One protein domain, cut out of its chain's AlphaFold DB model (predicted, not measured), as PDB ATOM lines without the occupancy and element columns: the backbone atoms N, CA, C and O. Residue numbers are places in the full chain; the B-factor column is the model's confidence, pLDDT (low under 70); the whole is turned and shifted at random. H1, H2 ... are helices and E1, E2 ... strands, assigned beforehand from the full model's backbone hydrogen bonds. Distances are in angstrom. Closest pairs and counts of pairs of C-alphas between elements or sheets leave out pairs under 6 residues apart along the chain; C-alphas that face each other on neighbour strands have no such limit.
ATOM      1  N   ILE A   8     -17.244 -61.078 -65.977       55.62
ATOM      2  CA  ILE A   8     -17.737 -61.286 -64.604       55.62
ATOM      3  C   ILE A   8     -19.122 -60.622 -64.405       55.62
ATOM      4  O   ILE A   8     -19.676 -60.627 -63.314       55.62
ATOM      5  N   GLY A   9     -19.717 -60.030 -65.452       40.41
ATOM      6  CA  GLY A   9     -20.998 -59.319 -65.340       40.41
ATOM      7  C   GLY A   9     -20.886 -57.969 -64.625       40.41
ATOM      8  O   GLY A   9     -21.897 -57.353 -64.299       40.41
ATOM      9  N   VAL A  10     -19.662 -57.482 -64.402       38.47
ATOM     10  CA  VAL A  10     -19.411 -56.161 -63.827       38.47
ATOM     11  C   VAL A  10     -19.336 -55.150 -64.965       38.47
ATOM     12  O   VAL A  10     -18.418 -55.181 -65.794       38.47
ATOM     13  N   THR A  11     -20.318 -54.254 -65.015       39.94
ATOM     14  CA  THR A  11     -20.327 -53.098 -65.911       39.94
ATOM     15  C   THR A  11     -19.315 -52.088 -65.388       39.94
ATOM     16  O   THR A  11     -19.552 -51.416 -64.385       39.94
ATOM     17  N   VAL A  12     -18.158 -51.984 -66.040       46.59
ATOM     18  CA  VAL A  12     -17.165 -50.969 -65.676       46.59
ATOM     19  C   VAL A  12     -17.454 -49.721 -66.499       46.59
ATOM     20  O   VAL A  12     -17.243 -49.695 -67.714       46.59
ATOM     21  N   THR A  13     -17.954 -48.680 -65.839       53.22
ATOM     22  CA  THR A  13     -18.063 -47.345 -66.429       53.22
ATOM     23  C   THR A  13     -16.678 -46.713 -66.401       53.22
ATOM     24  O   THR A  13     -16.182 -46.328 -65.343       53.22
ATOM     25  N   ILE A  14     -16.017 -46.649 -67.556       55.94
ATOM     26  CA  ILE A  14     -14.734 -45.956 -67.671       55.94
ATOM     27  C   ILE A  14     -15.054 -44.474 -67.859       55.94
ATOM     28  O   ILE A  14     -15.577 -44.076 -68.904       55.94
ATOM     29  N   ALA A  15     -14.790 -43.680 -66.819       58.25
ATOM     30  CA  ALA A  15     -14.806 -42.225 -66.907       58.25
ATOM     31  C   ALA A  15     -13.841 -41.785 -68.014       58.25
ATOM     32  O   ALA A  15     -12.765 -42.375 -68.172       58.25
ATOM     33  N   THR A  16     -14.218 -40.778 -68.799       67.75
ATOM     34  CA  THR A  16     -13.277 -40.193 -69.760       67.75
ATOM     35  C   THR A  16     -12.086 -39.600 -69.009       67.75
ATOM     36  O   THR A  16     -12.171 -39.277 -67.825       67.75
ATOM     37  N   GLU A  17     -10.949 -39.451 -69.682       66.06
ATOM     38  CA  GLU A  17      -9.726 -38.927 -69.062       66.06
ATOM     39  C   GLU A  17      -9.935 -37.525 -68.451       66.06
ATOM     40  O   GLU A  17      -9.414 -37.205 -67.384       66.06
ATOM     41  N   GLU A  18     -10.801 -36.718 -69.070       67.69
ATOM     42  CA  GLU A  18     -11.228 -35.408 -68.570       67.69
ATOM     43  C   GLU A  18     -12.089 -35.497 -67.301       67.69
ATOM     44  O   GLU A  18     -11.882 -34.728 -66.362       67.69
ATOM     45  N   GLU A  19     -13.041 -36.432 -67.246       64.06
ATOM     46  CA  GLU A  19     -13.869 -36.690 -66.058       64.06
ATOM     47  C   GLU A  19     -13.012 -37.227 -64.911       64.06
ATOM     48  O   GLU A  19     -13.141 -36.790 -63.767       64.06
ATOM     49  N   TYR A  20     -12.069 -38.111 -65.231       63.78
ATOM     50  CA  TYR A  20     -11.122 -38.668 -64.278       63.78
ATOM     51  C   TYR A  20     -10.243 -37.585 -63.645       63.78
ATOM     52  O   TYR A  20      -9.849 -37.698 -62.489       63.78
ATOM     53  N   ASN A  21      -9.913 -36.507 -64.358       66.44
ATOM     54  CA  ASN A  21      -9.119 -35.399 -63.817       66.44
ATOM     55  C   ASN A  21      -9.902 -34.429 -62.924       66.44
ATOM     56  O   ASN A  21      -9.277 -33.700 -62.161       66.44
ATOM     57  N   LYS A  22     -11.238 -34.461 -62.963       67.12
ATOM     58  CA  LYS A  22     -12.113 -33.606 -62.138       67.12
ATOM     59  C   LYS A  22     -12.551 -34.257 -60.820       67.12
ATOM     60  O   LYS A  22     -13.251 -33.626 -60.039       67.12
ATOM     61  N   MET A  23     -12.176 -35.513 -60.592       69.12
ATOM     62  CA  MET A  23     -12.532 -36.283 -59.401       69.12
ATOM     63  C   MET A  23     -11.735 -35.859 -58.161       69.12
ATOM     64  O   MET A  23     -10.550 -35.529 -58.266       69.12
ATOM     65  N   ASP A  24     -12.375 -35.948 -56.990       67.19
ATOM     66  CA  ASP A  24     -11.738 -35.699 -55.694       67.19
ATOM     67  C   ASP A  24     -10.503 -36.580 -55.533       67.19
ATOM     68  O   ASP A  24     -10.529 -37.780 -55.825       67.19
ATOM     69  N   SER A  25      -9.398 -35.984 -55.091       66.00
ATOM     70  CA  SER A  25      -8.103 -36.651 -55.114       66.00
ATOM     71  C   SER A  25      -7.503 -36.764 -53.721       66.00
ATOM     72  O   SER A  25      -7.283 -35.762 -53.046       66.00
ATOM     73  N   PHE A  26      -7.191 -37.996 -53.334       64.50
ATOM     74  CA  PHE A  26      -6.331 -38.315 -52.203       64.50
ATOM     75  C   PHE A  26      -4.927 -38.620 -52.746       64.50
ATOM     76  O   PHE A  26      -4.767 -38.897 -53.941       64.50
ATOM     77  N   SER A  27      -3.876 -38.530 -51.930       69.06
ATOM     78  CA  SER A  27      -2.502 -38.769 -52.404       69.06
ATOM     79  C   SER A  27      -2.403 -40.123 -53.126       69.06
ATOM     80  O   SER A  27      -2.646 -41.158 -52.523       69.06
ATOM     81  N   GLY A  28      -2.124 -40.122 -54.435       78.81
ATOM     82  CA  GLY A  28      -2.082 -41.337 -55.269       78.81
ATOM     83  C   GLY A  28      -3.425 -41.913 -55.764       78.81
ATOM     84  O   GLY A  28      -3.402 -42.772 -56.646       78.81
ATOM     85  N   TYR A  29      -4.583 -41.413 -55.307       85.12
ATOM     86  CA  TYR A  29      -5.910 -41.974 -55.625       85.12
ATOM     87  C   TYR A  29      -6.943 -40.918 -56.039       85.12
ATOM     88  O   TYR A  29      -6.807 -39.734 -55.730       85.12
ATOM     89  N   LYS A  30      -7.992 -41.337 -56.751       84.88
ATOM     90  CA  LYS A  30      -9.127 -40.484 -57.139       84.88
ATOM     91  C   LYS A  30     -10.457 -41.148 -56.827       84.88
ATOM     92  O   LYS A  30     -10.590 -42.345 -57.053       84.88
ATOM     93  N   LYS A  31     -11.426 -40.386 -56.335       85.25
ATOM     94  CA  LYS A  31     -12.756 -40.878 -55.983       85.25
ATOM     95  C   LYS A  31     -13.680 -40.850 -57.198       85.25
ATOM     96  O   LYS A  31     -13.889 -39.797 -57.789       85.25
ATOM     97  N   ASP A  32     -14.211 -42.003 -57.585       83.38
ATOM     98  CA  ASP A  32     -15.150 -42.123 -58.692       83.38
ATOM     99  C   ASP A  32     -16.541 -41.564 -58.345       83.38
ATOM    100  O   ASP A  32     -16.843 -41.229 -57.198       83.38
ATOM    101  N   SER A  33     -17.409 -41.451 -59.354       79.75
ATOM    102  CA  SER A  33     -18.783 -40.959 -59.184       79.75
ATOM    103  C   SER A  33     -19.674 -41.883 -58.347       79.75
ATOM    104  O   SER A  33     -20.745 -41.464 -57.917       79.75
ATOM    105  N   LEU A  34     -19.241 -43.126 -58.114       80.75
ATOM    106  CA  LEU A  34     -19.909 -44.102 -57.254       80.75
ATOM    107  C   LEU A  34     -19.392 -44.036 -55.806       80.75
ATOM    108  O   LEU A  34     -19.917 -44.725 -54.938       80.75
ATOM    109  N   GLY A  35     -18.389 -43.196 -55.538       82.06
ATOM    110  CA  GLY A  35     -17.793 -42.994 -54.225       82.06
ATOM    111  C   GLY A  35     -16.592 -43.889 -53.906       82.06
ATOM    112  O   GLY A  35     -16.060 -43.771 -52.804       82.06
ATOM    113  N   ASN A  36     -16.128 -44.731 -54.834       85.88
ATOM    114  CA  ASN A  36     -14.974 -45.611 -54.632       85.88
ATOM    115  C   ASN A  36     -13.664 -44.912 -55.000       85.88
ATOM    116  O   ASN A  36     -13.610 -44.134 -55.950       85.88
ATOM    117  N   TYR A  37     -12.568 -45.240 -54.319       86.75
ATOM    118  CA  TYR A  37     -11.247 -44.750 -54.713       86.75
ATOM    119  C   TYR A  37     -10.637 -45.608 -55.823       86.75
ATOM    120  O   TYR A  37     -10.774 -46.828 -55.846       86.75
ATOM    121  N   ARG A  38      -9.923 -44.970 -56.748       86.88
ATOM    122  CA  ARG A  38      -9.185 -45.595 -57.849       86.88
ATOM    123  C   ARG A  38      -7.736 -45.143 -57.850       86.88
ATOM    124  O   ARG A  38      -7.451 -43.956 -57.698       86.88
ATOM    125  N   CYS A  39      -6.816 -46.080 -58.056       86.75
ATOM    126  CA  CYS A  39      -5.385 -45.792 -58.140       86.75
ATOM    127  C   CYS A  39      -5.064 -44.933 -59.372       86.75
ATOM    128  O   CYS A  39      -5.484 -45.267 -60.478       86.75
ATOM    129  N   LYS A  40      -4.264 -43.871 -59.210       84.44
ATOM    130  CA  LYS A  40      -3.821 -43.014 -60.328       84.44
ATOM    131  C   LYS A  40      -2.869 -43.714 -61.304       84.44
ATOM    132  O   LYS A  40      -2.722 -43.246 -62.424       84.44
ATOM    133  N   VAL A  41      -2.227 -44.808 -60.885       84.88
ATOM    134  CA  VAL A  41      -1.216 -45.520 -61.684       84.88
ATOM    135  C   VAL A  41      -1.851 -46.610 -62.546       84.88
ATOM    136  O   VAL A  41      -1.663 -46.621 -63.757       84.88
ATOM    137  N   CYS A  42      -2.615 -47.526 -61.943       84.31
ATOM    138  CA  CYS A  42      -3.193 -48.676 -62.652       84.31
ATOM    139  C   CYS A  42      -4.704 -48.566 -62.912       84.31
ATOM    140  O   CYS A  42      -5.282 -49.465 -63.519       84.31
ATOM    141  N   ASN A  43      -5.358 -47.501 -62.430       83.56
ATOM    142  CA  ASN A  43      -6.800 -47.250 -62.548       83.56
ATOM    143  C   ASN A  43      -7.719 -48.356 -61.982       83.56
ATOM    144  O   ASN A  43      -8.924 -48.370 -62.254       83.56
ATOM    145  N   ARG A  44      -7.180 -49.283 -61.181       85.81
ATOM    146  CA  ARG A  44      -7.975 -50.270 -60.439       85.81
ATOM    147  C   ARG A  44      -8.655 -49.617 -59.241       85.81
ATOM    148  O   ARG A  44      -8.168 -48.613 -58.715       85.81
ATOM    149  N   ILE A  45      -9.780 -50.200 -58.837       85.50
ATOM    150  CA  ILE A  45     -10.474 -49.827 -57.604       85.50
ATOM    151  C   ILE A  45      -9.541 -50.163 -56.437       85.50
ATOM    152  O   ILE A  45      -9.004 -51.267 -56.370       85.50
ATOM    153  N   ALA A  46      -9.293 -49.173 -55.591       85.38
ATOM    154  CA  ALA A  46      -8.545 -49.317 -54.359       85.38
ATOM    155  C   ALA A  46      -9.485 -49.827 -53.263       85.38
ATOM    156  O   ALA A  46     -10.650 -49.435 -53.205       85.38
ATOM    157  N   GLU A  47      -8.968 -50.685 -52.396       83.19
ATOM    158  CA  GLU A  47      -9.690 -51.142 -51.212       83.19
ATOM    159  C   GLU A  47      -9.420 -50.182 -50.054       83.19
ATOM    160  O   GLU A  47      -8.326 -49.629 -49.952       83.19
ATOM    161  N   MET A  48     -10.407 -49.961 -49.190       81.19
ATOM    162  CA  MET A  48     -10.192 -49.199 -47.961       81.19
ATOM    163  C   MET A  48      -9.546 -50.120 -46.929       81.19
ATOM    164  O   MET A  48     -10.075 -51.194 -46.643       81.19
ATOM    165  N   VAL A  49      -8.401 -49.713 -46.391       80.12
ATOM    166  CA  VAL A  49      -7.678 -50.454 -45.356       80.12
ATOM    167  C   VAL A  49      -7.544 -49.598 -44.107       80.12
ATOM    168  O   VAL A  49      -7.342 -48.388 -44.187       80.12
ATOM    169  N   GLU A  50      -7.644 -50.237 -42.945       78.94
ATOM    170  CA  GLU A  50      -7.424 -49.583 -41.660       78.94
ATOM    171  C   GLU A  50      -5.921 -49.516 -41.363       78.94
ATOM    172  O   GLU A  50      -5.229 -50.537 -41.314       78.94
ATOM    173  N   VAL A  51      -5.411 -48.308 -41.143       73.69
ATOM    174  CA  VAL A  51      -4.039 -48.039 -40.715       73.69
ATOM    175  C   VAL A  51      -4.065 -47.570 -39.267       73.69
ATOM    176  O   VAL A  51      -4.874 -46.735 -38.879       73.69
ATOM    177  N   SER A  52      -3.181 -48.134 -38.445       72.44
ATOM    178  CA  SER A  52      -3.035 -47.758 -37.037       72.44
ATOM    179  C   SER A  52      -1.806 -46.869 -36.850       72.44
ATOM    180  O   SER A  52      -0.676 -47.306 -37.065       72.44
ATOM    181  N   HIS A  53      -2.028 -45.634 -36.414       68.38
ATOM    182  CA  HIS A  53      -1.008 -44.652 -36.072       68.38
ATOM    183  C   HIS A  53      -0.741 -44.705 -34.564       68.38
ATOM    184  O   HIS A  53      -1.686 -44.619 -33.780       68.38
ATOM    185  N   PRO A  54       0.516 -44.836 -34.120       68.00
ATOM    186  CA  PRO A  54       0.823 -44.869 -32.698       68.00
ATOM    187  C   PRO A  54       0.571 -43.486 -32.095       68.00
ATOM    188  O   PRO A  54       0.999 -42.473 -32.651       68.00
ATOM    189  N   VAL A  55      -0.099 -43.437 -30.947       68.25
ATOM    190  CA  VAL A  55      -0.244 -42.191 -30.191       68.25
ATOM    191  C   VAL A  55       0.950 -42.056 -29.262       68.25
ATOM    192  O   VAL A  55       1.247 -42.957 -28.479       68.25
ATOM    193  N   TRP A  56       1.635 -40.919 -29.341       66.12
ATOM    194  CA  TRP A  56       2.638 -40.551 -28.352       66.12
ATOM    195  C   TRP A  56       1.966 -39.736 -27.250       66.12
ATOM    196  O   TRP A  56       1.726 -38.543 -27.415       66.12
ATOM    197  N   ASP A  57       1.646 -40.381 -26.134       67.81
ATOM    198  CA  ASP A  57       0.845 -39.801 -25.051       67.81
ATOM    199  C   ASP A  57       1.556 -39.746 -23.688       67.81
ATOM    200  O   ASP A  57       0.926 -39.415 -22.685       67.81
ATOM    201  N   GLY A  58       2.864 -40.017 -23.624       66.75
ATOM    202  CA  GLY A  58       3.653 -39.857 -22.400       66.75
ATOM    203  C   GLY A  58       4.768 -38.805 -22.486       66.75
ATOM    204  O   GLY A  58       5.162 -38.379 -23.575       66.75
ATOM    205  N   PRO A  59       5.303 -38.383 -21.323       69.31
ATOM    206  CA  PRO A  59       6.276 -37.293 -21.218       69.31
ATOM    207  C   PRO A  59       7.686 -37.643 -21.729       69.31
ATOM    208  O   PRO A  59       8.520 -36.750 -21.868       69.31
ATOM    209  N   PHE A  60       7.969 -38.918 -22.013       63.47
ATOM    210  CA  PHE A  60       9.274 -39.412 -22.459       63.47
ATOM    211  C   PHE A  60       9.170 -40.290 -23.713       63.47
ATOM    212  O   PHE A  60       8.115 -40.828 -24.053       63.47
ATOM    213  N   ALA A  61      10.304 -40.481 -24.393       54.06
ATOM    214  CA  ALA A  61      10.409 -41.436 -25.489       54.06
ATOM    215  C   ALA A  61      10.039 -42.850 -25.032       54.06
ATOM    216  O   ALA A  61      10.582 -43.348 -24.049       54.06
ATOM    217  N   MET A  62       9.117 -43.485 -25.761       56.25
ATOM    218  CA  MET A  62       8.564 -44.816 -25.463       56.25
ATOM    219  C   MET A  62       7.727 -44.917 -24.177       56.25
ATOM    220  O   MET A  62       7.293 -46.016 -23.840       56.25
ATOM    221  N   SER A  63       7.451 -43.810 -23.480       52.78
ATOM    222  CA  SER A  63       6.395 -43.788 -22.467       52.78
ATOM    223  C   SER A  63       5.087 -43.441 -23.164       52.78
ATOM    224  O   SER A  63       4.944 -42.337 -23.682       52.78
ATOM    225  N   GLY A  64       4.161 -44.385 -23.220       62.03
ATOM    226  CA  GLY A  64       2.825 -44.164 -23.753       62.03
ATOM    227  C   GLY A  64       1.896 -45.300 -23.353       62.03
ATOM    228  O   GLY A  64       2.362 -46.379 -22.983       62.03
ATOM    229  N   SER A  65       0.587 -45.074 -23.419       67.88
ATOM    230  CA  SER A  65      -0.434 -46.078 -23.076       67.88
ATOM    231  C   SER A  65      -0.479 -47.257 -24.054       67.88
ATOM    232  O   SER A  65      -1.220 -48.216 -23.844       67.88
ATOM    233  N   GLY A  66       0.293 -47.186 -25.143       66.31
ATOM    234  CA  GLY A  66       0.169 -48.101 -26.268       66.31
ATOM    235  C   GLY A  66      -1.094 -47.837 -27.089       66.31
ATOM    236  O   GLY A  66      -1.498 -48.705 -27.851       66.31
ATOM    237  N   SER A  67      -1.734 -46.674 -26.946       67.88
ATOM    238  CA  SER A  67      -2.899 -46.314 -27.753       67.88
ATOM    239  C   SER A  67      -2.533 -46.120 -29.225       67.88
ATOM    240  O   SER A  67      -1.440 -45.661 -29.569       67.88
ATOM    241  N   VAL A  68      -3.482 -46.441 -30.105       70.69
ATOM    242  CA  VAL A  68      -3.375 -46.225 -31.551       70.69
ATOM    243  C   VAL A  68      -4.596 -45.463 -32.060       70.69
ATOM    244  O   VAL A  68      -5.717 -45.722 -31.625       70.69
ATOM    245  N   ILE A  69      -4.379 -44.533 -32.986       71.88
ATOM    246  CA  ILE A  69      -5.440 -43.910 -33.780       71.88
ATOM    247  C   ILE A  69      -5.591 -44.727 -35.052       71.88
ATOM    248  O   ILE A  69      -4.608 -44.996 -35.738       71.88
ATOM    249  N   LYS A  70      -6.818 -45.119 -35.365       76.06
ATOM    250  CA  LYS A  70      -7.139 -45.843 -36.591       76.06
ATOM    251  C   LYS A  70      -7.629 -44.860 -37.651       76.06
ATOM    252  O   LYS A  70      -8.455 -44.003 -37.346       76.06
ATOM    253  N   GLU A  71      -7.124 -44.991 -38.868       77.75
ATOM    254  CA  GLU A  71      -7.526 -44.212 -40.040       77.75
ATOM    255  C   GLU A  71      -7.822 -45.168 -41.199       77.75
ATOM    256  O   GLU A  71      -7.039 -46.077 -41.472       77.75
ATOM    257  N   GLU A  72      -8.947 -44.985 -41.890       81.31
ATOM    258  CA  GLU A  72      -9.234 -45.723 -43.122       81.31
ATOM    259  C   GLU A  72      -8.656 -44.982 -44.328       81.31
ATOM    260  O   GLU A  72      -9.035 -43.844 -44.613       81.31
ATOM    261  N   VAL A  73      -7.777 -45.645 -45.079       82.75
ATOM    262  CA  VAL A  73      -7.135 -45.072 -46.268       82.75
ATOM    263  C   VAL A  73      -7.304 -45.987 -47.483       82.75
ATOM    264  O   VAL A  73      -7.328 -47.210 -47.338       82.75
ATOM    265  N   PRO A  74      -7.409 -45.435 -48.704       85.38
ATOM    266  CA  PRO A  74      -7.437 -46.246 -49.914       85.38
ATOM    267  C   PRO A  74      -6.070 -46.890 -50.185       85.38
ATOM    268  O   PRO A  74      -5.029 -46.240 -50.067       85.38
ATOM    269  N   TYR A  75      -6.078 -48.155 -50.605       83.25
ATOM    270  CA  TYR A  75      -4.890 -48.949 -50.897       83.25
ATOM    271  C   TYR A  75      -5.009 -49.752 -52.200       83.25
ATOM    272  O   TYR A  75      -6.013 -50.421 -52.455       83.25
ATOM    273  N   CYS A  76      -3.967 -49.712 -53.039       86.62
ATOM    274  CA  CYS A  76      -3.873 -50.535 -54.243       86.62
ATOM    275  C   CYS A  76      -2.885 -51.698 -54.063       86.62
ATOM    276  O   CYS A  76      -1.670 -51.503 -54.029       86.62
TER     277      CYS A  76
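Overview. This is residues 8 to 76 of the 99 residues of an uncharacterized protein of candidate division CPR3 bacterium (UniProt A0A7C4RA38). A long two-stranded hairpin, E4 and E5, makes most of the length, with a loop of residues 55 to 67 at its far tip and a small hairpin, E2 and E3, near its other end. Beyond the small hairpin lie the short helix H1 and the strand E1 at the end of the long axis away from the loop. The printed part has 69 residues with one named helix and five named strands, in the order E1, H1, E2, E3, E4, E5; both two-stranded sheets, E2 - E3 and E4 - E5, are antiparallel. The class is mostly strand, though under half of the residues are in named elements. The whole is extended, with a radius of gyration of the C-alphas of 17.5 A and spans of 52 by 27 by 18 A.

Arrangement. E1, residues 11 to 14, pairs with no named strand, and it is apart from H1, residues 17 to 21. In H1 the O i to N i+4 pair is within hydrogen-bond range. The closest C-alphas of H1 and E2, residues 29 to 31, are those of Tyr 20 and Lys 30, 7.6 A apart. Residues 25 to 26 make a short antiparallel pairing with residues 29 to 30 of E2. E2 and E3, residues 37 to 39, form a hairpin at 147 degrees between their directions, with N 38 and O 30 at 2.7 A and N 30 and O 38 at 2.8 A, within hydrogen-bond range. The closest C-alphas of E3 and E5, residues 68 to 75, are those of Tyr 37 and Pro 74, 6.3 A apart. E4, residues 47 to 54, and E5 form a hairpin at 152 degrees, with N 53 and O 69 at 2.7 A and N 75 and O 47 at 2.8 A, within hydrogen-bond range. E5 bends by 53 degrees at residue 72. E2 and E4 are apart.

Along the chain. E1 begins at C-alpha 11, (-20.327, -53.098, -65.911), and measures 9.2 A from first to last C-alpha. H1 measures 6.4 A, and E2 and E3 measure 6.9 A each. E4 runs 22.2 A from C-alpha 47 at (-9.690, -51.142, -51.212). E5 measures 19.6 A and ends at C-alpha 75, (-4.890, -48.949, -50.897).

Size, cuts and confidence. The two C-alphas farthest apart in the domain, those of Gly 9 and Pro 59, are 56.4 A apart. The printed part has no cut. The link from E4 to E5, 13 residues, is long; its C-alphas lie 21 to 32 A from the mean of all C-alphas. The mean pLDDT of the printed part is 71.6, and residues 8 to 27 and 53 to 67 of this predicted model are under 70.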